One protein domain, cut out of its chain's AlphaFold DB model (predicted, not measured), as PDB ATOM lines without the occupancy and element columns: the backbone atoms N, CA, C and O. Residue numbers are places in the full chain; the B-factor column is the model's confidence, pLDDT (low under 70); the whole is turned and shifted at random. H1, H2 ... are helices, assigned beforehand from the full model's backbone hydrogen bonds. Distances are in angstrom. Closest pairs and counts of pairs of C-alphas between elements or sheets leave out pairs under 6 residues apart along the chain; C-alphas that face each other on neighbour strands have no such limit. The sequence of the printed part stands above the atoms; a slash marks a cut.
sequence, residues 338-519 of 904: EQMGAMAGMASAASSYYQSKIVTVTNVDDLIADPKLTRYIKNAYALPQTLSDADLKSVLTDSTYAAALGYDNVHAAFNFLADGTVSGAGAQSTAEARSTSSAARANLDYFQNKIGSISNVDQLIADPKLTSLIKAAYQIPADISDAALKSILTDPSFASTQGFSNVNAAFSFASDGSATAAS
ATOM      1  N   GLU A 338     210.406 171.124 163.772       85.62
ATOM      2  CA  GLU A 338     209.513 171.552 162.689       85.62
ATOM      3  C   GLU A 338     208.553 170.431 162.285       85.62
ATOM      4  O   GLU A 338     207.360 170.680 162.107       85.62
ATOM      5  N   GLN A 339     209.052 169.196 162.179       92.44
ATOM      6  CA  GLN A 339     208.241 168.020 161.855       92.44
ATOM      7  C   GLN A 339     207.201 167.734 162.949       92.44
ATOM      8  O   GLN A 339     206.019 167.550 162.643       92.44
ATOM      9  N   MET A 340     207.607 167.792 164.222       89.62
ATOM     10  CA  MET A 340     206.689 167.672 165.362       89.62
ATOM     11  C   MET A 340     205.622 168.777 165.348       89.62
ATOM     12  O   MET A 340     204.436 168.512 165.562       89.62
ATOM     13  N   GLY A 341     206.027 170.018 165.061       87.06
ATOM     14  CA  GLY A 341     205.120 171.156 164.931       87.06
ATOM     15  C   GLY A 341     204.109 170.985 163.794       87.06
ATOM     16  O   GLY A 341     202.920 171.248 163.982       87.06
ATOM     17  N   ALA A 342     204.544 170.483 162.634       90.50
ATOM     18  CA  ALA A 342     203.664 170.196 161.500       90.50
ATOM     19  C   ALA A 342     202.611 169.133 161.851       90.50
ATOM     20  O   ALA A 342     201.426 169.306 161.552       90.50
ATOM     21  N   MET A 343     203.017 168.066 162.543       91.25
ATOM     22  CA  MET A 343     202.111 167.017 163.012       91.25
ATOM     23  C   MET A 343     201.087 167.543 164.028       91.25
ATOM     24  O   MET A 343     199.892 167.264 163.898       91.25
ATOM     25  N   ALA A 344     201.517 168.378 164.979       89.56
ATOM     26  CA  ALA A 344     200.620 169.055 165.918       89.56
ATOM     27  C   ALA A 344     199.624 169.992 165.208       89.56
ATOM     28  O   ALA A 344     198.445 170.054 165.574       89.56
ATOM     29  N   GLY A 345     200.068 170.678 164.149       90.12
ATOM     30  CA  GLY A 345     199.211 171.492 163.285       90.12
ATOM     31  C   GLY A 345     198.125 170.667 162.587       90.12
ATOM     32  O   GLY A 345     196.950 171.036 162.627       90.12
ATOM     33  N   MET A 346     198.481 169.511 162.014       91.19
ATOM     34  CA  MET A 346     197.513 168.588 161.403       91.19
ATOM     35  C   MET A 346     196.498 168.050 162.418       91.19
ATOM     36  O   MET A 346     195.298 168.031 162.134       91.19
ATOM     37  N   ALA A 347     196.947 167.680 163.620       89.56
ATOM     38  CA  ALA A 347     196.061 167.242 164.698       89.56
ATOM     39  C   ALA A 347     195.082 168.352 165.133       89.56
ATOM     40  O   ALA A 347     193.889 168.098 165.319       89.56
ATOM     41  N   SER A 348     195.556 169.598 165.220       89.75
ATOM     42  CA  SER A 348     194.732 170.768 165.559       89.75
ATOM     43  C   SER A 348     193.692 171.084 164.474       89.75
ATOM     44  O   SER A 348     192.530 171.372 164.780       89.75
ATOM     45  N   ALA A 349     194.074 170.966 163.199       91.75
ATOM     46  CA  ALA A 349     193.158 171.115 162.070       91.75
ATOM     47  C   ALA A 349     192.074 170.025 162.071       91.75
ATOM     48  O   ALA A 349     190.893 170.330 161.888       91.75
ATOM     49  N   ALA A 350     192.448 168.771 162.348       91.50
ATOM     50  CA  ALA A 350     191.503 167.664 162.483       91.50
ATOM     51  C   ALA A 350     190.529 167.880 163.655       91.50
ATOM     52  O   ALA A 350     189.330 167.656 163.503       91.50
ATOM     53  N   SER A 351     191.016 168.399 164.788       93.19
ATOM     54  CA  SER A 351     190.182 168.763 165.941       93.19
ATOM     55  C   SER A 351     189.168 169.858 165.611       93.19
ATOM     56  O   SER A 351     187.995 169.743 165.957       93.19
ATOM     57  N   SER A 352     189.606 170.907 164.911       93.56
ATOM     58  CA  SER A 352     188.732 172.014 164.500       93.56
ATOM     59  C   SER A 352     187.656 171.539 163.525       93.56
ATOM     60  O   SER A 352     186.478 171.868 163.673       93.56
ATOM     61  N   TYR A 353     188.051 170.702 162.559       95.12
ATOM     62  CA  TYR A 353     187.125 170.056 161.635       95.12
ATOM     63  C   TYR A 353     186.083 169.228 162.391       95.12
ATOM     64  O   TYR A 353     184.886 169.462 162.215       95.12
ATOM     65  N   TYR A 354     186.528 168.339 163.286       96.06
ATOM     66  CA  TYR A 354     185.660 167.488 164.094       96.06
ATOM     67  C   TYR A 354     184.641 168.301 164.897       96.06
ATOM     68  O   TYR A 354     183.445 168.094 164.724       96.06
ATOM     69  N   GLN A 355     185.089 169.279 165.694       94.69
ATOM     70  CA  GLN A 355     184.203 170.106 166.526       94.69
ATOM     71  C   GLN A 355     183.150 170.853 165.701       94.69
ATOM     72  O   GLN A 355     181.997 170.942 166.118       94.69
ATOM     73  N   SER A 356     183.528 171.365 164.524       94.81
ATOM     74  CA  SER A 356     182.598 172.079 163.642       94.81
ATOM     75  C   SER A 356     181.561 171.163 162.985       94.81
ATOM     76  O   SER A 356     180.438 171.592 162.732       94.81
ATOM     77  N   LYS A 357     181.926 169.907 162.697       96.06
ATOM     78  CA  LYS A 357     181.094 168.968 161.939       96.06
ATOM     79  C   LYS A 357     180.227 168.095 162.829       96.06
ATOM     80  O   LYS A 357     179.036 167.975 162.555       96.06
ATOM     81  N   ILE A 358     180.778 167.532 163.903       96.00
ATOM     82  CA  ILE A 358     180.095 166.500 164.694       96.00
ATOM     83  C   ILE A 358     178.789 166.998 165.327       96.00
ATOM     84  O   ILE A 358     177.804 166.272 165.360       96.00
ATOM     85  N   VAL A 359     178.739 168.269 165.735       93.44
ATOM     86  CA  VAL A 359     177.540 168.887 166.331       93.44
ATOM     87  C   VAL A 359     176.400 169.100 165.326       93.44
ATOM     88  O   VAL A 359     175.271 169.362 165.730       93.44
ATOM     89  N   THR A 360     176.690 169.002 164.023       93.25
ATOM     90  CA  THR A 360     175.703 169.130 162.934       93.25
ATOM     91  C   THR A 360     175.206 167.786 162.408       93.25
ATOM     92  O   THR A 360     174.216 167.750 161.684       93.25
ATOM     93  N   VAL A 361     175.873 166.685 162.768       96.25
ATOM     94  CA  VAL A 361     175.491 165.331 162.355       96.25
ATOM     95  C   VAL A 361     174.219 164.920 163.089       96.25
ATOM     96  O   VAL A 361     174.156 165.005 164.315       96.25
ATOM     97  N   THR A 362     173.221 164.440 162.352       94.81
ATOM     98  CA  THR A 362     171.937 163.980 162.912       94.81
ATOM     99  C   THR A 362     171.658 162.499 162.665       94.81
ATOM    100  O   THR A 362     170.729 161.952 163.260       94.81
ATOM    101  N   ASN A 363     172.464 161.842 161.827       95.88
ATOM    102  CA  ASN A 363     172.384 160.412 161.569       95.88
ATOM    103  C   ASN A 363     173.782 159.771 161.564       95.88
ATOM    104  O   ASN A 363     174.740 160.355 161.055       95.88
ATOM    105  N   VAL A 364     173.903 158.573 162.134       96.75
ATOM    106  CA  VAL A 364     175.169 157.832 162.212       96.75
ATOM    107  C   VAL A 364     175.743 157.518 160.827       96.75
ATOM    108  O   VAL A 364     176.958 157.503 160.667       96.75
ATOM    109  N   ASP A 365     174.904 157.344 159.806       96.56
ATOM    110  CA  ASP A 365     175.365 157.084 158.439       96.56
ATOM    111  C   ASP A 365     176.109 158.286 157.840       96.56
ATOM    112  O   ASP A 365     177.114 158.096 157.155       96.56
ATOM    113  N   ASP A 366     175.704 159.516 158.176       95.06
ATOM    114  CA  ASP A 366     176.410 160.734 157.754       95.06
ATOM    115  C   ASP A 366     177.779 160.864 158.442       95.06
ATOM    116  O   ASP A 366     178.734 161.363 157.844       95.06
ATOM    117  N   LEU A 367     177.899 160.392 159.691       97.00
ATOM    118  CA  LEU A 367     179.178 160.324 160.404       97.00
ATOM    119  C   LEU A 367     180.110 159.307 159.755       97.00
ATOM    120  O   LEU A 367     181.278 159.608 159.514       97.00
ATOM    121  N   ILE A 368     179.596 158.105 159.492       97.00
ATOM    122  CA  ILE A 368     180.366 156.999 158.922       97.00
ATOM    123  C   ILE A 368     180.828 157.324 157.497       97.00
ATOM    124  O   ILE A 368     181.954 156.992 157.129       97.00
ATOM    125  N   ALA A 369     180.010 158.037 156.719       95.19
ATOM    126  CA  ALA A 369     180.367 158.494 155.379       95.19
ATOM    127  C   ALA A 369     181.523 159.515 155.356       95.19
ATOM    128  O   ALA A 369     182.131 159.713 154.301       95.19
ATOM    129  N   ASP A 370     181.846 160.156 156.487       95.12
ATOM    130  CA  ASP A 370     182.972 161.082 156.608       95.12
ATOM    131  C   ASP A 370     184.208 160.388 157.219       95.12
ATOM    132  O   ASP A 370     184.343 160.273 158.447       95.12
ATOM    133  N   PRO A 371     185.192 159.986 156.393       91.31
ATOM    134  CA  PRO A 371     186.372 159.272 156.868       91.31
ATOM    135  C   PRO A 371     187.259 160.116 157.793       91.31
ATOM    136  O   PRO A 371     188.090 159.563 158.517       91.31
ATOM    137  N   LYS A 372     187.128 161.451 157.794       91.75
ATOM    138  CA  LYS A 372     187.870 162.307 158.731       91.75
ATOM    139  C   LYS A 372     187.270 162.218 160.128       91.75
ATOM    140  O   LYS A 372     188.031 162.177 161.094       91.75
ATOM    141  N   LEU A 373     185.942 162.143 160.243       94.19
ATOM    142  CA  LEU A 373     185.263 161.961 161.528       94.19
ATOM    143  C   LEU A 373     185.548 160.575 162.102       94.19
ATOM    144  O   LEU A 373     185.968 160.480 163.255       94.19
ATOM    145  N   THR A 374     185.411 159.514 161.302       93.94
ATOM    146  CA  THR A 374     185.655 158.146 161.786       93.94
ATOM    147  C   THR A 374     187.101 157.951 162.240       93.94
ATOM    148  O   THR A 374     187.331 157.434 163.333       93.94
ATOM    149  N   ARG A 375     188.092 158.437 161.480       91.19
ATOM    150  CA  ARG A 375     189.514 158.387 161.879       91.19
ATOM    151  C   ARG A 375     189.801 159.195 163.136       91.19
ATOM    152  O   ARG A 375     190.554 158.728 163.989       91.19
ATOM    153  N   TYR A 376     189.204 160.379 163.265       92.94
ATOM    154  CA  TYR A 376     189.384 161.216 164.449       92.94
ATOM    155  C   TYR A 376     188.823 160.547 165.705       92.94
ATOM    156  O   TYR A 376     189.504 160.525 166.726       92.94
ATOM    157  N   ILE A 377     187.637 159.936 165.620       94.69
ATOM    158  CA  ILE A 377     187.022 159.180 166.724       94.69
ATOM    159  C   ILE A 377     187.886 157.975 167.087       94.69
ATOM    160  O   ILE A 377     188.212 157.790 168.260       94.69
ATOM    161  N   LYS A 378     188.319 157.199 166.084       92.56
ATOM    162  CA  LYS A 378     189.206 156.051 166.310       92.56
ATOM    163  C   LYS A 378     190.506 156.486 166.990       92.56
ATOM    164  O   LYS A 378     190.925 155.858 167.954       92.56
ATOM    165  N   ASN A 379     191.100 157.604 166.569       91.12
ATOM    166  CA  ASN A 379     192.270 158.168 167.237       91.12
ATOM    167  C   ASN A 379     191.959 158.621 168.671       91.12
ATOM    168  O   ASN A 379     192.685 158.242 169.578       91.12
ATOM    169  N   ALA A 380     190.896 159.395 168.898       93.12
ATOM    170  CA  ALA A 380     190.553 159.951 170.210       93.12
ATOM    171  C   ALA A 380     190.340 158.870 171.278       93.12
ATOM    172  O   ALA A 380     190.808 159.013 172.404       93.12
ATOM    173  N   TYR A 381     189.685 157.770 170.905       92.25
ATOM    174  CA  TYR A 381     189.359 156.667 171.809       92.25
ATOM    175  C   TYR A 381     190.322 155.477 171.706       92.25
ATOM    176  O   TYR A 381     190.052 154.425 172.278       92.25
ATOM    177  N   ALA A 382     191.448 155.636 170.999       87.38
ATOM    178  CA  ALA A 382     192.437 154.581 170.767       87.38
ATOM    179  C   ALA A 382     191.844 153.281 170.175       87.38
ATOM    180  O   ALA A 382     192.323 152.183 170.459       87.38
ATOM    181  N   LEU A 383     190.817 153.406 169.329       89.12
ATOM    182  CA  LEU A 383     190.271 152.285 168.570       89.12
ATOM    183  C   LEU A 383     191.250 151.885 167.455       89.12
ATOM    184  O   LEU A 383     191.869 152.763 166.838       89.12
ATOM    185  N   PRO A 384     191.358 150.586 167.121       85.69
ATOM    186  CA  PRO A 384     192.118 150.151 165.960       85.69
ATOM    187  C   PRO A 384     191.628 150.860 164.696       85.69
ATOM    188  O   PRO A 384     190.432 150.871 164.403       85.69
ATOM    189  N   GLN A 385     192.545 151.412 163.897       84.81
ATOM    190  CA  GLN A 385     192.166 152.038 162.622       84.81
ATOM    191  C   GLN A 385     191.524 151.029 161.654       84.81
ATOM    192  O   GLN A 385     190.745 151.422 160.788       84.81
ATOM    193  N   THR A 386     191.813 149.736 161.831       84.38
ATOM    194  CA  THR A 386     191.237 148.607 161.088       84.38
ATOM    195  C   THR A 386     189.812 148.243 161.505       84.38
ATOM    196  O   THR A 386     189.199 147.422 160.826       84.38
ATOM    197  N   LEU A 387     189.268 148.825 162.585       89.50
ATOM    198  CA  LEU A 387     187.870 148.625 162.975       89.50
ATOM    199  C   LEU A 387     186.967 149.013 161.801       89.50
ATOM    200  O   LEU A 387     187.091 150.127 161.276       89.50
ATOM    201  N   SER A 388     186.091 148.100 161.381       91.56
ATOM    202  CA  SER A 388     185.243 148.332 160.218       91.56
ATOM    203  C   SER A 388     184.229 149.442 160.494       91.56
ATOM    204  O   SER A 388     183.861 149.710 161.638       91.56
ATOM    205  N   ASP A 389     183.761 150.095 159.436       93.75
ATOM    206  CA  ASP A 389     182.737 151.132 159.559       93.75
ATOM    207  C   ASP A 389     181.396 150.561 160.051       93.75
ATOM    208  O   ASP A 389     180.653 151.247 160.752       93.75
ATOM    209  N   ALA A 390     181.120 149.283 159.764       93.38
ATOM    210  CA  ALA A 390     179.963 148.571 160.297       93.38
ATOM    211  C   ALA A 390     180.075 148.362 161.814       93.38
ATOM    212  O   ALA A 390     179.132 148.667 162.541       93.38
ATOM    213  N   ASP A 391     181.238 147.921 162.301       95.94
ATOM    214  CA  ASP A 391     181.457 147.732 163.738       95.94
ATOM    215  C   ASP A 391     181.467 149.076 164.471       95.94
ATOM    216  O   ASP A 391     180.883 149.192 165.546       95.94
ATOM    217  N   LEU A 392     182.067 150.122 163.884       95.94
ATOM    218  CA  LEU A 392     182.017 151.470 164.450       95.94
ATOM    219  C   LEU A 392     180.573 151.981 164.526       95.94
ATOM    220  O   LEU A 392     180.187 152.530 165.555       95.94
ATOM    221  N   LYS A 393     179.759 151.765 163.485       97.00
ATOM    222  CA  LYS A 393     178.326 152.091 163.514       97.00
ATOM    223  C   LYS A 393     177.627 151.366 164.664       97.00
ATOM    224  O   LYS A 393     176.945 152.017 165.448       97.00
ATOM    225  N   SER A 394     177.847 150.059 164.812       96.44
ATOM    226  CA  SER A 394     177.261 149.264 165.897       96.44
ATOM    227  C   SER A 394     177.704 149.731 167.285       96.44
ATOM    228  O   SER A 394     176.866 149.838 168.172       96.44
ATOM    229  N   VAL A 395     178.978 150.091 167.475       97.38
ATOM    230  CA  VAL A 395     179.479 150.677 168.736       97.38
ATOM    231  C   VAL A 395     178.778 152.001 169.054       97.38
ATOM    232  O   VAL A 395     178.441 152.269 170.204       97.38
ATOM    233  N   LEU A 396     178.527 152.835 168.045       96.75
ATOM    234  CA  LEU A 396     177.891 154.137 168.235       96.75
ATOM    235  C   LEU A 396     176.384 154.040 168.530       96.75
ATOM    236  O   LEU A 396     175.867 154.921 169.206       96.75
ATOM    237  N   THR A 397     175.684 152.992 168.078       96.50
ATOM    238  CA  THR A 397     174.213 152.875 168.208       96.50
ATOM    239  C   THR A 397     173.725 151.814 169.200       96.50
ATOM    240  O   THR A 397     172.567 151.866 169.610       96.50
ATOM    241  N   ASP A 398     174.559 150.844 169.586       96.19
ATOM    242  CA  ASP A 398     174.179 149.719 170.453       96.19
ATOM    243  C   ASP A 398     175.110 149.605 171.671       96.19
ATOM    244  O   ASP A 398     176.251 149.145 171.581       96.19
ATOM    245  N   SER A 399     174.584 149.985 172.839       94.88
ATOM    246  CA  SER A 399     175.295 149.908 174.123       94.88
ATOM    247  C   SER A 399     175.749 148.495 174.499       94.88
ATOM    248  O   SER A 399     176.811 148.335 175.094       94.88
ATOM    249  N   THR A 400     174.982 147.458 174.147       95.69
ATOM    250  CA  THR A 400     175.326 146.066 174.480       95.69
ATOM    251  C   THR A 400     176.467 145.579 173.595       95.69
ATOM    252  O   THR A 400     177.383 144.908 174.072       95.69
ATOM    253  N   TYR A 401     176.443 145.954 172.315       95.50
ATOM    254  CA  TYR A 401     177.528 145.660 171.384       95.50
ATOM    255  C   TYR A 401     178.816 146.407 171.761       95.50
ATOM    256  O   TYR A 401     179.891 145.807 171.794       95.50
ATOM    257  N   ALA A 402     178.710 147.691 172.119       94.81
ATOM    258  CA  ALA A 402     179.838 148.479 172.607       94.81
ATOM    259  C   ALA A 402     180.469 147.856 173.863       94.81
ATOM    260  O   ALA A 402     181.686 147.680 173.897       94.81
ATOM    261  N   ALA A 403     179.655 147.443 174.840       94.00
ATOM    262  CA  ALA A 403     180.116 146.768 176.054       94.00
ATOM    263  C   ALA A 403     180.837 145.446 175.766       94.00
ATOM    264  O   ALA A 403     181.878 145.151 176.353       94.00
ATOM    265  N   ALA A 404     180.323 144.656 174.818       94.50
ATOM    266  CA  ALA A 404     180.935 143.388 174.424       94.50
ATOM    267  C   ALA A 404     182.341 143.563 173.823       94.50
ATOM    268  O   ALA A 404     183.176 142.666 173.949       94.50
ATOM    269  N   LEU A 405     182.610 144.713 173.197       92.62
ATOM    270  CA  LEU A 405     183.921 145.072 172.651       92.62
ATOM    271  C   LEU A 405     184.774 145.934 173.599       92.62
ATOM    272  O   LEU A 405     185.922 146.229 173.271       92.62
ATOM    273  N   GLY A 406     184.246 146.321 174.766       92.94
ATOM    274  CA  GLY A 406     184.924 147.195 175.729       92.94
ATOM    275  C   GLY A 406     184.992 148.668 175.309       92.94
ATOM    276  O   GLY A 406     185.909 149.381 175.715       92.94
ATOM    277  N   TYR A 407     184.050 149.126 174.481       95.12
ATOM    278  CA  TYR A 407     183.965 150.493 173.952       95.12
ATOM    279  C   TYR A 407     182.784 151.284 174.533       95.12
ATOM    280  O   TYR A 407     182.259 152.197 173.891       95.12
ATOM    281  N   ASP A 408     182.370 150.962 175.762       94.94
ATOM    282  CA  ASP A 408     181.291 151.643 176.493       94.94
ATOM    283  C   ASP A 408     181.499 153.159 176.563       94.94
ATOM    284  O   ASP A 408     180.562 153.941 176.416       94.94
ATOM    285  N   ASN A 409     182.752 153.580 176.755       92.69
ATOM    286  CA  ASN A 409     183.144 154.984 176.809       92.69
ATOM    287  C   ASN A 409     182.963 155.707 175.468       92.69
ATOM    288  O   ASN A 409     182.700 156.906 175.466       92.69
ATOM    289  N   VAL A 410     183.097 154.992 174.347       95.38
ATOM    290  CA  VAL A 410     182.831 155.536 173.014       95.38
ATOM    291  C   VAL A 410     181.335 155.687 172.838       95.38
ATOM    292  O   VAL A 410     180.895 156.778 172.516       95.38
ATOM    293  N   HIS A 411     180.546 154.646 173.118       95.62
ATOM    294  CA  HIS A 411     179.087 154.712 173.009       95.62
ATOM    295  C   HIS A 411     178.496 155.844 173.860       95.62
ATOM    296  O   HIS A 411     177.742 156.672 173.360       95.62
ATOM    297  N   ALA A 412     178.915 155.940 175.125       94.00
ATOM    298  CA  ALA A 412     178.449 156.964 176.057       94.00
ATOM    299  C   ALA A 412     178.799 158.402 175.633       94.00
ATOM    300  O   ALA A 412     178.222 159.347 176.165       94.00
ATOM    301  N   ALA A 413     179.744 158.586 174.707       94.62
ATOM    302  CA  ALA A 413     180.135 159.900 174.221       94.62
ATOM    303  C   ALA A 413     179.261 160.426 173.069       94.62
ATOM    304  O   ALA A 413     179.467 161.572 172.667       94.62
ATOM    305  N   PHE A 414     178.331 159.635 172.516       96.00
ATOM    306  CA  PHE A 414     177.488 160.029 171.377       96.00
ATOM    307  C   PHE A 414     175.993 159.862 171.668       96.00
ATOM    308  O   PHE A 414     175.568 158.959 172.379       96.00
ATOM    309  N   ASN A 415     175.179 160.721 171.051       94.38
ATOM    310  CA  ASN A 415     173.737 160.836 171.297       94.38
ATOM    311  C   ASN A 415     172.869 160.026 170.311       94.38
ATOM    312  O   ASN A 415     171.696 160.358 170.107       94.38
ATOM    313  N   PHE A 416     173.434 159.007 169.652       96.00
ATOM    314  CA  PHE A 416     172.693 158.206 168.678       96.00
ATOM    315  C   PHE A 416     171.710 157.249 169.356       96.00
ATOM    316  O   PHE A 416     172.024 156.571 170.332       96.00
ATOM    317  N   LEU A 417     170.510 157.169 168.790       93.88
ATOM    318  CA  LEU A 417     169.522 156.144 169.088       93.88
ATOM    319  C   LEU A 417     169.865 154.845 168.345       93.88
ATOM    320  O   LEU A 417     170.659 154.832 167.403       93.88
ATOM    321  N   ALA A 418     169.206 153.750 168.725       92.88
ATOM    322  CA  ALA A 418     169.402 152.440 168.101       92.88
ATOM    323  C   ALA A 418     169.080 152.414 166.591       92.88
ATOM    324  O   ALA A 418     169.613 151.580 165.865       92.88
ATOM    325  N   ASP A 419     168.226 153.323 166.106       92.88
ATOM    326  CA  ASP A 419     167.917 153.481 164.678       92.88
ATOM    327  C   ASP A 419     168.929 154.366 163.920       92.88
ATOM    328  O   ASP A 419     168.793 154.576 162.714       92.88
ATOM    329  N   GLY A 420     169.950 154.876 164.617       92.00
ATOM    330  CA  GLY A 420     170.994 155.734 164.072       92.00
ATOM    331  C   GLY A 420     170.664 157.226 164.052       92.00
ATOM    332  O   GLY A 420     171.522 158.007 163.646       92.00
ATOM    333  N   THR A 421     169.469 157.650 164.477       94.88
ATOM    334  CA  THR A 421     169.075 159.071 164.553       94.88
ATOM    335  C   THR A 421     169.433 159.709 165.901       94.88
ATOM    336  O   THR A 421     169.874 159.024 166.819       94.88
ATOM    337  N   VAL A 422     169.254 161.027 166.046       93.44
ATOM    338  CA  VAL A 422     169.412 161.760 167.321       93.44
ATOM    339  C   VAL A 422     168.096 162.435 167.726       93.44
ATOM    340  O   VAL A 422     167.347 162.907 166.873       93.44
ATOM    341  N   SER A 423     167.804 162.516 169.029       78.00
ATOM    342  CA  SER A 423     166.530 163.056 169.550       78.00
ATOM    343  C   SER A 423     166.567 164.541 169.960       78.00
ATOM    344  O   SER A 423     165.551 165.073 170.412       78.00
ATOM    345  N   GLY A 424     167.708 165.231 169.811       74.31
ATOM    346  CA  GLY A 424     167.906 166.596 170.319       74.31
ATOM    347  C   GLY A 424     169.136 167.309 169.745       74.31
ATOM    348  O   GLY A 424     169.183 167.584 168.547       74.31
ATOM    349  N   ALA A 425     170.117 167.649 170.597       66.69
ATOM    350  CA  ALA A 425     171.437 168.098 170.132       66.69
ATOM    351  C   ALA A 425     172.027 167.041 169.175       66.69
ATOM    352  O   ALA A 425     171.662 165.872 169.289       66.69
ATOM    353  N   GLY A 426     172.874 167.444 168.220       87.56
ATOM    354  CA  GLY A 426     173.459 166.539 167.219       87.56
ATOM    355  C   GLY A 426     174.201 165.334 167.820       87.56
ATOM    356  O   GLY A 426     174.188 165.106 169.029       87.56
ATOM    357  N   ALA A 427     174.914 164.576 166.982       95.25
ATOM    358  CA  ALA A 427     175.650 163.367 167.381       95.25
ATOM    359  C   ALA A 427     176.485 163.544 168.661       95.25
ATOM    360  O   ALA A 427     176.635 162.597 169.426       95.25
ATOM    361  N   GLN A 428     176.966 164.766 168.913       95.81
ATOM    362  CA  GLN A 428     177.442 165.230 170.212       95.81
ATOM    363  C   GLN A 428     176.951 166.656 170.504       95.81
ATOM    364  O   GLN A 428     176.761 167.472 169.596       95.81
ATOM    365  N   SER A 429     176.831 167.002 171.783       91.31
ATOM    366  CA  SER A 429     176.796 168.389 172.249       91.31
ATOM    367  C   SER A 429     178.170 169.058 172.112       91.31
ATOM    368  O   SER A 429     179.205 168.406 171.968       91.31
ATOM    369  N   THR A 430     178.219 170.389 172.225       88.12
ATOM    370  CA  THR A 430     179.496 171.128 172.205       88.12
ATOM    371  C   THR A 430     180.439 170.708 173.341       88.12
ATOM    372  O   THR A 430     181.654 170.745 173.169       88.12
ATOM    373  N   ALA A 431     179.909 170.317 174.504       88.06
ATOM    374  CA  ALA A 431     180.726 169.874 175.634       88.06
ATOM    375  C   ALA A 431     181.335 168.482 175.384       88.06
ATOM    376  O   ALA A 431     182.534 168.295 175.585       88.06
ATOM    377  N   GLU A 432     180.541 167.542 174.872       93.62
ATOM    378  CA  GLU A 432     180.996 166.192 174.506       93.62
ATOM    379  C   GLU A 432     182.032 166.233 173.377       93.62
ATOM    380  O   GLU A 432     183.076 165.590 173.478       93.62
ATOM    381  N   ALA A 433     181.822 167.081 172.362       93.62
ATOM    382  CA  ALA A 433     182.790 167.280 171.284       93.62
ATOM    383  C   ALA A 433     184.151 167.787 171.794       93.62
ATOM    384  O   ALA A 433     185.199 167.319 171.345       93.62
ATOM    385  N   ARG A 434     184.159 168.696 172.781       91.50
ATOM    386  CA  ARG A 434     185.398 169.149 173.440       91.50
ATOM    387  C   ARG A 434     186.065 168.040 174.251       91.50
ATOM    388  O   ARG A 434     187.295 167.979 174.275       91.50
ATOM    389  N   SER A 435     185.286 167.168 174.890       93.75
ATOM    390  CA  SER A 435     185.812 166.004 175.611       93.75
ATOM    391  C   SER A 435     186.532 165.044 174.657       93.75
ATOM    392  O   SER A 435     187.705 164.732 174.875       93.75
ATOM    393  N   THR A 436     185.906 164.686 173.527       94.75
ATOM    394  CA  THR A 436     186.555 163.874 172.479       94.75
ATOM    395  C   THR A 436     187.834 164.542 171.965       94.75
ATOM    396  O   THR A 436     188.866 163.885 171.820       94.75
ATOM    397  N   SER A 437     187.813 165.861 171.732       94.06
ATOM    398  CA  SER A 437     189.018 166.589 171.318       94.06
ATOM    399  C   SER A 437     190.130 166.583 172.364       94.06
ATOM    400  O   SER A 437     191.304 166.527 172.001       94.06
ATOM    401  N   SER A 438     189.781 166.591 173.649       92.19
ATOM    402  CA  SER A 438     190.750 166.491 174.745       92.19
ATOM    403  C   SER A 438     191.409 165.108 174.783       92.19
ATOM    404  O   SER A 438     192.622 165.011 174.954       92.19
ATOM    405  N   ALA A 439     190.649 164.039 174.528       92.12
ATOM    406  CA  ALA A 439     191.197 162.687 174.412       92.12
ATOM    407  C   ALA A 439     192.149 162.546 173.206       92.12
ATOM    408  O   ALA A 439     193.244 161.996 173.330       92.12
ATOM    409  N   ALA A 440     191.794 163.123 172.051       91.81
ATOM    410  CA  ALA A 440     192.684 163.168 170.888       91.81
ATOM    411  C   ALA A 440     193.977 163.960 171.160       91.81
ATOM    412  O   ALA A 440     195.050 163.548 170.714       91.81
ATOM    413  N   ARG A 441     193.889 165.071 171.907       90.94
ATOM    414  CA  ARG A 441     195.049 165.866 172.346       90.94
ATOM    415  C   ARG A 441     195.985 165.043 173.230       90.94
ATOM    416  O   ARG A 441     197.180 165.040 172.968       90.94
ATOM    417  N   ALA A 442     195.450 164.268 174.173       91.88
ATOM    418  CA  ALA A 442     196.258 163.401 175.035       91.88
ATOM    419  C   ALA A 442     197.087 162.366 174.245       91.88
ATOM    420  O   ALA A 442     198.198 162.022 174.647       91.88
ATOM    421  N   ASN A 443     196.591 161.891 173.096       90.69
ATOM    422  CA  ASN A 443     197.358 160.994 172.223       90.69
ATOM    423  C   ASN A 443     198.474 161.713 171.453       90.69
ATOM    424  O   ASN A 443     199.536 161.127 171.244       90.69
ATOM    425  N   LEU A 444     198.269 162.978 171.068       91.69
ATOM    426  CA  LEU A 444     199.347 163.816 170.537       91.69
ATOM    427  C   LEU A 444     200.422 164.066 171.602       91.69
ATOM    428  O   LEU A 444     201.602 163.931 171.299       91.69
ATOM    429  N   ASP A 445     200.021 164.356 172.838       89.56
ATOM    430  CA  ASP A 445     200.954 164.590 173.945       89.56
ATOM    431  C   ASP A 445     201.765 163.318 174.249       89.56
ATOM    432  O   ASP A 445     202.987 163.364 174.372       89.56
ATOM    433  N   TYR A 446     201.113 162.146 174.261       91.88
ATOM    434  CA  TYR A 446     201.806 160.857 174.360       91.88
ATOM    435  C   TYR A 446     202.852 160.685 173.252       91.88
ATOM    436  O   TYR A 446     203.978 160.273 173.524       91.88
ATOM    437  N   PHE A 447     202.490 161.007 172.008       91.88
ATOM    438  CA  PHE A 447     203.401 160.906 170.874       91.88
ATOM    439  C   PHE A 447     204.616 161.823 171.034       91.88
ATOM    440  O   PHE A 447     205.746 161.359 170.885       91.88
ATOM    441  N   GLN A 448     204.394 163.095 171.374       89.19
ATOM    442  CA  GLN A 448     205.458 164.089 171.540       89.19
ATOM    443  C   GLN A 448     206.430 163.702 172.662       89.19
ATOM    444  O   GLN A 448     207.637 163.750 172.446       89.19
ATOM    445  N   ASN A 449     205.919 163.192 173.784       86.00
ATOM    446  CA  ASN A 449     206.752 162.732 174.900       86.00
ATOM    447  C   ASN A 449     207.550 161.461 174.556       86.00
ATOM    448  O   ASN A 449     208.624 161.210 175.103       86.00
ATOM    449  N   LYS A 450     207.007 160.592 173.693       90.06
ATOM    450  CA  LYS A 450     207.613 159.288 173.395       90.06
ATOM    451  C   LYS A 450     208.623 159.353 172.253       90.06
ATOM    452  O   LYS A 450     209.612 158.619 172.296       90.06
ATOM    453  N   ILE A 451     208.397 160.206 171.251       90.19
ATOM    454  CA  ILE A 451     209.155 160.200 169.989       90.19
ATOM    455  C   ILE A 451     210.654 160.470 170.186       90.19
ATOM    456  O   ILE A 451     211.469 159.849 169.509       90.19
ATOM    457  N   GLY A 452     211.035 161.296 171.169       85.19
ATOM    458  CA  GLY A 452     212.440 161.566 171.507       85.19
ATOM    459  C   GLY A 452     213.205 160.353 172.058       85.19
ATOM    460  O   GLY A 452     214.430 160.324 172.023       85.19
ATOM    461  N   SER A 453     212.504 159.311 172.518       86.69
ATOM    462  CA  SER A 453     213.117 158.054 172.986       86.69
ATOM    463  C   SER A 453     213.276 156.990 171.891       86.69
ATOM    464  O   SER A 453     213.863 155.936 172.134       86.69
ATOM    465  N   ILE A 454     212.752 157.245 170.687       91.81
ATOM    466  CA  ILE A 454     212.733 156.286 169.582       91.81
ATOM    467  C   ILE A 454     214.073 156.314 168.849       91.81
ATOM    468  O   ILE A 454     214.353 157.198 168.044       91.81
ATOM    469  N   SER A 455     214.884 155.293 169.101       90.44
ATOM    470  CA  SER A 455     216.209 155.133 168.492       90.44
ATOM    471  C   SER A 455     216.182 154.562 167.074       90.44
ATOM    472  O   SER A 455     217.161 154.673 166.340       90.44
ATOM    473  N   ASN A 456     215.081 153.918 166.682       94.25
ATOM    474  CA  ASN A 456     214.906 153.328 165.359       94.25
ATOM    475  C   ASN A 456     213.422 153.132 165.016       94.25
ATOM    476  O   ASN A 456     212.565 153.076 165.899       94.25
ATOM    477  N   VAL A 457     213.129 152.990 163.725       96.44
ATOM    478  CA  VAL A 457     211.770 152.884 163.178       96.44
ATOM    479  C   VAL A 457     210.987 151.681 163.720       96.44
ATOM    480  O   VAL A 457     209.770 151.765 163.869       96.44
ATOM    481  N   ASP A 458     211.657 150.580 164.078       96.25
ATOM    482  CA  ASP A 458     210.981 149.384 164.595       96.25
ATOM    483  C   ASP A 458     210.367 149.638 165.979       96.25
ATOM    484  O   ASP A 458     209.270 149.159 166.262       96.25
ATOM    485  N   GLN A 459     211.012 150.457 166.818       95.81
ATOM    486  CA  GLN A 459     210.448 150.882 168.108       95.81
ATOM    487  C   GLN A 459     209.190 151.742 167.940       95.81
ATOM    488  O   GLN A 459     208.268 151.630 168.744       95.81
ATOM    489  N   LEU A 460     209.137 152.581 166.899       95.81
ATOM    490  CA  LEU A 460     207.952 153.381 166.580       95.81
ATOM    491  C   LEU A 460     206.803 152.498 166.098       95.81
ATOM    492  O   LEU A 460     205.675 152.668 166.551       95.81
ATOM    493  N   ILE A 461     207.092 151.555 165.199       95.00
ATOM    494  CA  ILE A 461     206.091 150.636 164.641       95.00
ATOM    495  C   ILE A 461     205.513 149.723 165.725       95.00
ATOM    496  O   ILE A 461     204.315 149.451 165.722       95.00
ATOM    497  N   ALA A 462     206.340 149.299 166.682       95.00
ATOM    498  CA  ALA A 462     205.915 148.460 167.795       95.00
ATOM    499  C   ALA A 462     204.958 149.155 168.783       95.00
ATOM    500  O   ALA A 462     204.353 148.460 169.598       95.00
ATOM    501  N   ASP A 463     204.806 150.486 168.736       93.44
ATOM    502  CA  ASP A 463     203.863 151.233 169.573       93.44
ATOM    503  C   ASP A 463     202.553 151.528 168.802       93.44
ATOM    504  O   ASP A 463     202.514 152.385 167.904       93.44
ATOM    505  N   PRO A 464     201.433 150.864 169.154       86.81
ATOM    506  CA  PRO A 464     200.160 151.036 168.457       86.81
ATOM    507  C   PRO A 464     199.576 152.449 168.570       86.81
ATOM    508  O   PRO A 464     198.839 152.883 167.684       86.81
ATOM    509  N   LYS A 465     199.883 153.190 169.645       87.69
ATOM    510  CA  LYS A 465     199.392 154.565 169.813       87.69
ATOM    511  C   LYS A 465     200.126 155.515 168.875       87.69
ATOM    512  O   LYS A 465     199.479 156.364 168.261       87.69
ATOM    513  N   LEU A 466     201.442 155.340 168.715       91.12
ATOM    514  CA  LEU A 466     202.232 156.156 167.789       91.12
ATOM    515  C   LEU A 466     201.799 155.919 166.342       91.12
ATOM    516  O   LEU A 466     201.489 156.867 165.621       91.12
ATOM    517  N   THR A 467     201.709 154.655 165.931       90.06
ATOM    518  CA  THR A 467     201.289 154.297 164.567       90.06
ATOM    519  C   THR A 467     199.850 154.715 164.269       90.06
ATOM    520  O   THR A 467     199.587 155.220 163.176       90.06
ATOM    521  N   SER A 468     198.923 154.582 165.225       85.62
ATOM    522  CA  SER A 468     197.535 155.048 165.068       85.62
ATOM    523  C   SER A 468     197.465 156.556 164.823       85.62
ATOM    524  O   SER A 468     196.804 156.989 163.876       85.62
ATOM    525  N   LEU A 469     198.199 157.356 165.606       89.19
ATOM    526  CA  LEU A 469     198.221 158.807 165.428       89.19
ATOM    527  C   LEU A 469     198.835 159.204 164.081       89.19
ATOM    528  O   LEU A 469     198.286 160.072 163.402       89.19
ATOM    529  N   ILE A 470     199.928 158.559 163.657       91.69
ATOM    530  CA  ILE A 470     200.545 158.800 162.340       91.69
ATOM    531  C   ILE A 470     199.544 158.497 161.225       91.69
ATOM    532  O   ILE A 470     199.326 159.333 160.345       91.69
ATOM    533  N   LYS A 471     198.893 157.328 161.275       89.12
ATOM    534  CA  LYS A 471     197.903 156.935 160.268       89.12
ATOM    535  C   LYS A 471     196.734 157.921 160.220       89.12
ATOM    536  O   LYS A 471     196.320 158.321 159.133       89.12
ATOM    537  N   ALA A 472     196.249 158.371 161.376       86.31
ATOM    538  CA  ALA A 472     195.175 159.355 161.464       86.31
ATOM    539  C   ALA A 472     195.594 160.736 160.921       86.31
ATOM    540  O   ALA A 472     194.892 161.293 160.075       86.31
ATOM    541  N   ALA A 473     196.738 161.271 161.359       89.25
ATOM    542  CA  ALA A 473     197.212 162.610 161.000       89.25
ATOM    543  C   ALA A 473     197.544 162.734 159.505       89.25
ATOM    544  O   ALA A 473     197.127 163.691 158.854       89.25
ATOM    545  N   TYR A 474     198.233 161.735 158.950       90.56
ATOM    546  CA  TYR A 474     198.645 161.713 157.542       90.56
ATOM    547  C   TYR A 474     197.649 161.014 156.621       90.56
ATOM    548  O   TYR A 474     197.906 160.860 155.428       90.56
ATOM    549  N   GLN A 475     196.501 160.611 157.161       87.94
ATOM    550  CA  GLN A 475     195.421 159.981 156.414       87.94
ATOM    551  C   GLN A 475     195.820 158.671 155.707       87.94
ATOM    552  O   GLN A 475     195.231 158.308 154.684       87.94
ATOM    553  N   ILE A 476     196.762 157.926 156.284       89.31
ATOM    554  CA  ILE A 476     197.239 156.645 155.757       89.31
ATOM    555  C   ILE A 476     196.104 155.602 155.844       89.31
ATOM    556  O   ILE A 476     195.414 155.538 156.867       89.31
ATOM    557  N   PRO A 477     195.874 154.789 154.796       87.62
ATOM    558  CA  PRO A 477     194.934 153.671 154.842       87.62
ATOM    559  C   PRO A 477     195.206 152.724 156.021       87.62
ATOM    560  O   PRO A 477     196.354 152.446 156.373       87.62
ATOM    561  N   ALA A 478     194.138 152.247 156.662       79.62
ATOM    562  CA  ALA A 478     194.244 151.453 157.884       79.62
ATOM    563  C   ALA A 478     194.897 150.077 157.658       79.62
ATOM    564  O   ALA A 478     195.550 149.554 158.562       79.62
ATOM    565  N   ASP A 479     194.741 149.538 156.451       82.94
ATOM    566  CA  ASP A 479     195.217 148.243 155.965       82.94
ATOM    567  C   ASP A 479     196.692 148.239 155.528       82.94
ATOM    568  O   ASP A 479     197.234 147.176 155.221       82.94
ATOM    569  N   ILE A 480     197.375 149.392 155.552       89.56
ATOM    570  CA  ILE A 480     198.831 149.457 155.367       89.56
ATOM    571  C   ILE A 480     199.511 148.583 156.430       89.56
ATOM    572  O   ILE A 480     199.362 148.820 157.637       89.56
ATOM    573  N   SER A 481     200.275 147.594 155.955       91.25
ATOM    574  CA  SER A 481     201.057 146.689 156.793       91.25
ATOM    575  C   SER A 481     202.231 147.407 157.452       91.25
ATOM    576  O   SER A 481     202.764 148.381 156.918       91.25
ATOM    577  N   ASP A 482     202.690 146.881 158.584       92.31
ATOM    578  CA  ASP A 482     203.841 147.424 159.310       92.31
ATOM    579  C   ASP A 482     205.112 147.446 158.448       92.31
ATOM    580  O   ASP A 482     205.872 148.409 158.481       92.31
ATOM    581  N   ALA A 483     205.303 146.433 157.595       93.81
ATOM    582  CA  ALA A 483     206.414 146.391 156.646       93.81
ATOM    583  C   ALA A 483     206.332 147.513 155.597       93.81
ATOM    584  O   ALA A 483     207.343 148.137 155.281       93.81
ATOM    585  N   ALA A 484     205.134 147.798 155.074       95.56
ATOM    586  CA  ALA A 484     204.938 148.905 154.142       95.56
ATOM    587  C   ALA A 484     205.113 150.265 154.837       95.56
ATOM    588  O   ALA A 484     205.748 151.153 154.271       95.56
ATOM    589  N   LEU A 485     204.618 150.417 156.073       94.88
ATOM    590  CA  LEU A 485     204.816 151.626 156.876       94.88
ATOM    591  C   LEU A 485     206.302 151.866 157.175       94.88
ATOM    592  O   LEU A 485     206.764 152.997 157.039       94.88
ATOM    593  N   LYS A 486     207.065 150.814 157.494       96.31
ATOM    594  CA  LYS A 486     208.524 150.888 157.659       96.31
ATOM    595  C   LYS A 486     209.193 151.456 156.414       96.31
ATOM    596  O   LYS A 486     209.896 152.454 156.513       96.31
ATOM    597  N   SER A 487     208.910 150.879 155.245       96.75
ATOM    598  CA  SER A 487     209.483 151.346 153.978       96.75
ATOM    599  C   SER A 487     209.072 152.780 153.634       96.75
ATOM    600  O   SER A 487     209.886 153.532 153.113       96.75
ATOM    601  N   ILE A 488     207.843 153.202 153.959       97.38
ATOM    602  CA  ILE A 488     207.415 154.605 153.802       97.38
ATOM    603  C   ILE A 488     208.268 155.537 154.677       97.38
ATOM    604  O   ILE A 488     208.643 156.621 154.237       97.38
ATOM    605  N   LEU A 489     208.591 155.139 155.906       96.44
ATOM    606  CA  LEU A 489     209.332 155.975 156.853       96.44
ATOM    607  C   LEU A 489     210.845 156.032 156.581       96.44
ATOM    608  O   LEU A 489     211.477 156.993 157.009       96.44
ATOM    609  N   THR A 490     211.424 155.058 155.868       96.75
ATOM    610  CA  THR A 490     212.888 154.953 155.675       96.75
ATOM    611  C   THR A 490     213.364 155.071 154.224       96.75
ATOM    612  O   THR A 490     214.546 155.328 154.002       96.75
ATOM    613  N   ASP A 491     212.490 154.897 153.225       96.69
ATOM    614  CA  ASP A 491     212.837 154.973 151.797       96.69
ATOM    615  C   ASP A 491     212.016 156.068 151.079       96.69
ATOM    616  O   ASP A 491     210.836 155.865 150.760       96.69
ATOM    617  N   PRO A 492     212.635 157.224 150.759       96.06
ATOM    618  CA  PRO A 492     211.963 158.320 150.061       96.06
ATOM    619  C   PRO A 492     211.390 157.937 148.685       96.06
ATOM    620  O   PRO A 492     210.349 158.461 148.279       96.06
ATOM    621  N   SER A 493     212.034 157.018 147.957       96.94
ATOM    622  CA  SER A 493     211.590 156.593 146.620       96.94
ATOM    623  C   SER A 493     210.375 155.674 146.708       96.94
ATOM    624  O   SER A 493     209.413 155.826 145.944       96.94
ATOM    625  N   PHE A 494     210.389 154.747 147.671       96.44
ATOM    626  CA  PHE A 494     209.238 153.899 147.969       96.44
ATOM    627  C   PHE A 494     208.048 154.744 148.425       96.44
ATOM    628  O   PHE A 494     206.960 154.623 147.861       96.44
ATOM    629  N   ALA A 495     208.267 155.656 149.378       96.12
ATOM    630  CA  ALA A 495     207.242 156.575 149.856       96.12
ATOM    631  C   ALA A 495     206.628 157.386 148.710       96.12
ATOM    632  O   ALA A 495     205.406 157.458 148.600       96.12
ATOM    633  N   SER A 496     207.451 157.926 147.806       96.06
ATOM    634  CA  SER A 496     206.958 158.666 146.643       96.06
ATOM    635  C   SER A 496     206.131 157.814 145.692       96.06
ATOM    636  O   SER A 496     205.123 158.291 145.177       96.06
ATOM    637  N   THR A 497     206.523 156.560 145.471       95.81
ATOM    638  CA  THR A 497     205.789 155.631 144.599       95.81
ATOM    639  C   THR A 497     204.435 155.251 145.202       95.81
ATOM    640  O   THR A 497     203.458 155.099 144.476       95.81
ATOM    641  N   GLN A 498     204.360 155.141 146.530       94.12
ATOM    642  CA  GLN A 498     203.120 154.871 147.260       94.12
ATOM    643  C   GLN A 498     202.278 156.135 147.528       94.12
ATOM    644  O   GLN A 498     201.200 156.035 148.105       94.12
ATOM    645  N   GLY A 499     202.743 157.324 147.122       94.69
ATOM    646  CA  GLY A 499     202.039 158.592 147.350       94.69
ATOM    647  C   GLY A 499     202.142 159.141 148.782       94.69
ATOM    648  O   GLY A 499     201.360 160.011 149.154       94.69
ATOM    649  N   PHE A 500     203.107 158.669 149.575       95.44
ATOM    650  CA  PHE A 500     203.322 159.031 150.982       95.44
ATOM    651  C   PHE A 500     204.625 159.811 151.224       95.44
ATOM    652  O   PHE A 500     205.202 159.741 152.311       95.44
ATOM    653  N   SER A 501     205.108 160.589 150.245       95.75
ATOM    654  CA  SER A 501     206.305 161.439 150.417       95.75
ATOM    655  C   SER A 501     206.180 162.408 151.598       95.75
ATOM    656  O   SER A 501     207.168 162.712 152.257       95.75
ATOM    657  N   ASN A 502     204.963 162.877 151.887       94.06
ATOM    658  CA  ASN A 502     204.664 163.731 153.037       94.06
ATOM    659  C   ASN A 502     204.858 163.015 154.384       94.06
ATOM    660  O   ASN A 502     205.211 163.670 155.360       94.06
ATOM    661  N   VAL A 503     204.632 161.698 154.440       95.06
ATOM    662  CA  VAL A 503     204.874 160.876 155.634       95.06
ATOM    663  C   VAL A 503     206.368 160.650 155.811       95.06
ATOM    664  O   VAL A 503     206.874 160.835 156.907       95.06
ATOM    665  N   ASN A 504     207.097 160.320 154.740       96.25
ATOM    666  CA  ASN A 504     208.553 160.171 154.805       96.25
ATOM    667  C   ASN A 504     209.235 161.468 155.273       96.25
ATOM    668  O   ASN A 504     210.021 161.453 156.214       96.25
ATOM    669  N   ALA A 505     208.844 162.608 154.693       95.00
ATOM    670  CA  ALA A 505     209.369 163.922 155.058       95.00
ATOM    671  C   ALA A 505     209.034 164.356 156.498       95.00
ATOM    672  O   ALA A 505     209.614 165.320 156.997       95.00
ATOM    673  N   ALA A 506     208.098 163.675 157.164       94.25
ATOM    674  CA  ALA A 506     207.725 163.948 158.545       94.25
ATOM    675  C   ALA A 506     208.649 163.303 159.580       94.25
ATOM    676  O   ALA A 506     208.461 163.547 160.769       94.25
ATOM    677  N   PHE A 507     209.600 162.473 159.157       95.75
ATOM    678  CA  PHE A 507     210.527 161.779 160.040       95.75
ATOM    679  C   PHE A 507     211.962 161.928 159.539       95.75
ATOM    680  O   PHE A 507     212.210 162.316 158.397       95.75
ATOM    681  N   SER A 508     212.919 161.651 160.415       92.94
ATOM    682  CA  SER A 508     214.356 161.780 160.145       92.94
ATOM    683  C   SER A 508     215.105 160.462 160.365       92.94
ATOM    684  O   SER A 508     216.259 160.459 160.788       92.94
ATOM    685  N   PHE A 509     214.451 159.331 160.078       95.50
ATOM    686  CA  PHE A 509     215.111 158.025 160.078       95.50
ATOM    687  C   PHE A 509     216.077 157.897 158.895       95.50
ATOM    688  O   PHE A 509     215.781 158.320 157.777       95.50
ATOM    689  N   ALA A 510     217.228 157.277 159.137       93.69
ATOM    690  CA  ALA A 510     218.140 156.849 158.089       93.69
ATOM    691  C   ALA A 510     217.553 155.664 157.297       93.69
ATOM    692  O   ALA A 510     216.562 155.046 157.692       93.69
ATOM    693  N   SER A 511     218.187 155.315 156.175       92.38
ATOM    694  CA  SER A 511     217.740 154.211 155.313       92.38
ATOM    695  C   SER A 511     217.787 152.839 155.994       92.38
ATOM    696  O   SER A 511     217.024 151.950 155.625       92.38
ATOM    697  N   ASP A 512     218.647 152.668 157.002       92.75
ATOM    698  CA  ASP A 512     218.697 151.475 157.856       92.75
ATOM    699  C   ASP A 512     217.642 151.485 158.980       92.75
ATOM    700  O   ASP A 512     217.515 150.518 159.731       92.75
ATOM    701  N   GLY A 513     216.862 152.563 159.080       91.31
ATOM    702  CA  GLY A 513     215.824 152.768 160.079       91.31
ATOM    703  C   GLY A 513     216.309 153.362 161.397       91.31
ATOM    704  O   GLY A 513     215.480 153.546 162.286       91.31
ATOM    705  N   SER A 514     217.596 153.671 161.559       93.31
ATOM    706  CA  SER A 514     218.116 154.317 162.771       93.31
ATOM    707  C   SER A 514     217.736 155.802 162.851       93.31
ATOM    708  O   SER A 514     217.590 156.480 161.834       93.31
ATOM    709  N   ALA A 515     217.557 156.320 164.067       90.81
ATOM    710  CA  ALA A 515     217.451 157.751 164.347       90.81
ATOM    711  C   ALA A 515     218.776 158.266 164.928       90.81
ATOM    712  O   ALA A 515     219.442 157.580 165.703       90.81
ATOM    713  N   THR A 516     219.160 159.492 164.570       85.44
ATOM    714  CA  THR A 516     220.419 160.091 165.047       85.44
ATOM    715  C   THR A 516     220.309 160.450 166.530       85.44
ATOM    716  O   THR A 516     219.298 161.008 166.946       85.44
ATOM    717  N   ALA A 517     221.337 160.160 167.329       77.88
ATOM    718  CA  ALA A 517     221.410 160.648 168.705       77.88
ATOM    719  C   ALA A 517     221.718 162.157 168.719       77.88
ATOM    720  O   ALA A 517     222.683 162.609 168.103       77.88
ATOM    721  N   ALA A 518     220.909 162.926 169.438       69.38
ATOM    722  CA  ALA A 518     221.089 164.342 169.712       69.38
ATOM    723  C   ALA A 518     221.588 164.537 171.150       69.38
ATOM    724  O   ALA A 518     220.872 164.272 172.118       69.38
ATOM    725  N   SER A 519     222.811 165.050 171.285       65.69
ATOM    726  CA  SER A 519     223.339 165.619 172.528       65.69
ATOM    727  C   SER A 519     223.499 167.127 172.332       65.69
ATOM    728  O   SER A 519     224.361 167.560 171.568       65.69
TER     729      SER A 519
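AT A GLANCE: This is residues 338 to 519 of the 904 residues of an uncharacterized protein of Rhizobium mesoamericanum STM3625 (UniProt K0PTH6). Two long helices, H1 and H7, lie side by side and run opposite ways along the length of the domain, and H3 and H9 pack across one side of this pair and on each other, making a core of four helices. At one end sits a cluster of short helices, H2, H4, H5 and H6, and at the other end a second such cluster, H8, H10, H11 and H12. The printed part has 182 residues with twelve named helices, H1 to H12 in order along the chain, and no named strand; the class is all helix. The whole is compact, with a radius of gyration of the C-alphas of 17.4 A, and spans 55 by 27 by 27 A.

HOW THE PARTS SIT: H1, residues 338 to 358, touches H7, residues 430 to 451, at a shallow tilt of 17 degrees, opposite ways; the closest C-alphas, of Gln 355 and Ala 433, are 5.7 A apart. H3, residues 371 to 380, and H9, residues 464 to 473, are the hubs, touching four helices each. With its residues 350 to 358 alone, H1 touches H3, closest at the C-alphas of Tyr 354 and Leu 373, 6.1 A. H7 touches H3 with residues 436 to 443 alone, the C-alphas of Ala 380 and Ala 440 being closest at 3.9 A. H3 touches H9 at a shallow tilt of 31 degrees, opposite ways, closest at the C-alphas of Arg 375 and Ala 472, 5.8 A. H2, residues 364 to 368, touches H4, residues 389 to 397, closest at the C-alphas of Ile 368 and Asp 389, 6.4 A. H5, residues 399 to 405, and H6, residues 408 to 411, touch each other, closest at the C-alphas of Ala 402 and Asp 408, 5.2 A. H8, residues 457 to 461, touches H10, residues 482 to 490, closest at the C-alphas of Ile 461 and Asp 482, 6.6 A. H11, residues 492 to 497, touches H12, residues 501 to 504, closest at the C-alphas of Ala 495 and Ser 501, 5.0 A. Every O i to N i+4 pair is within hydrogen-bond range in H1 to H5 and H7 to H11; H6 and H12 are too short for such a pair.

IN THESE COORDINATES: H1 begins at C-alpha 338, (209.513, 171.552, 162.689), and is 29.9 A long from first to last C-alpha. H3 measures 14.0 A, H4 12.3 A, H7 31.7 A, H9 14.1 A and H10 12.3 A. H7 begins at C-alpha 430, (179.496, 171.128, 172.205), and H12 ends at C-alpha 504, (208.553, 160.171, 154.805).

THE WHOLE: The C-alphas farthest apart, of Asp 419 and Ser 519, are 57.3 A apart. The printed part has no cut. The link from H6 to H7, residues 412 to 429, is long, and residues 505 to 519 have no named element. The mean pLDDT of the printed part is 92.1; residue 425 and residues 518 to 519 are under 70.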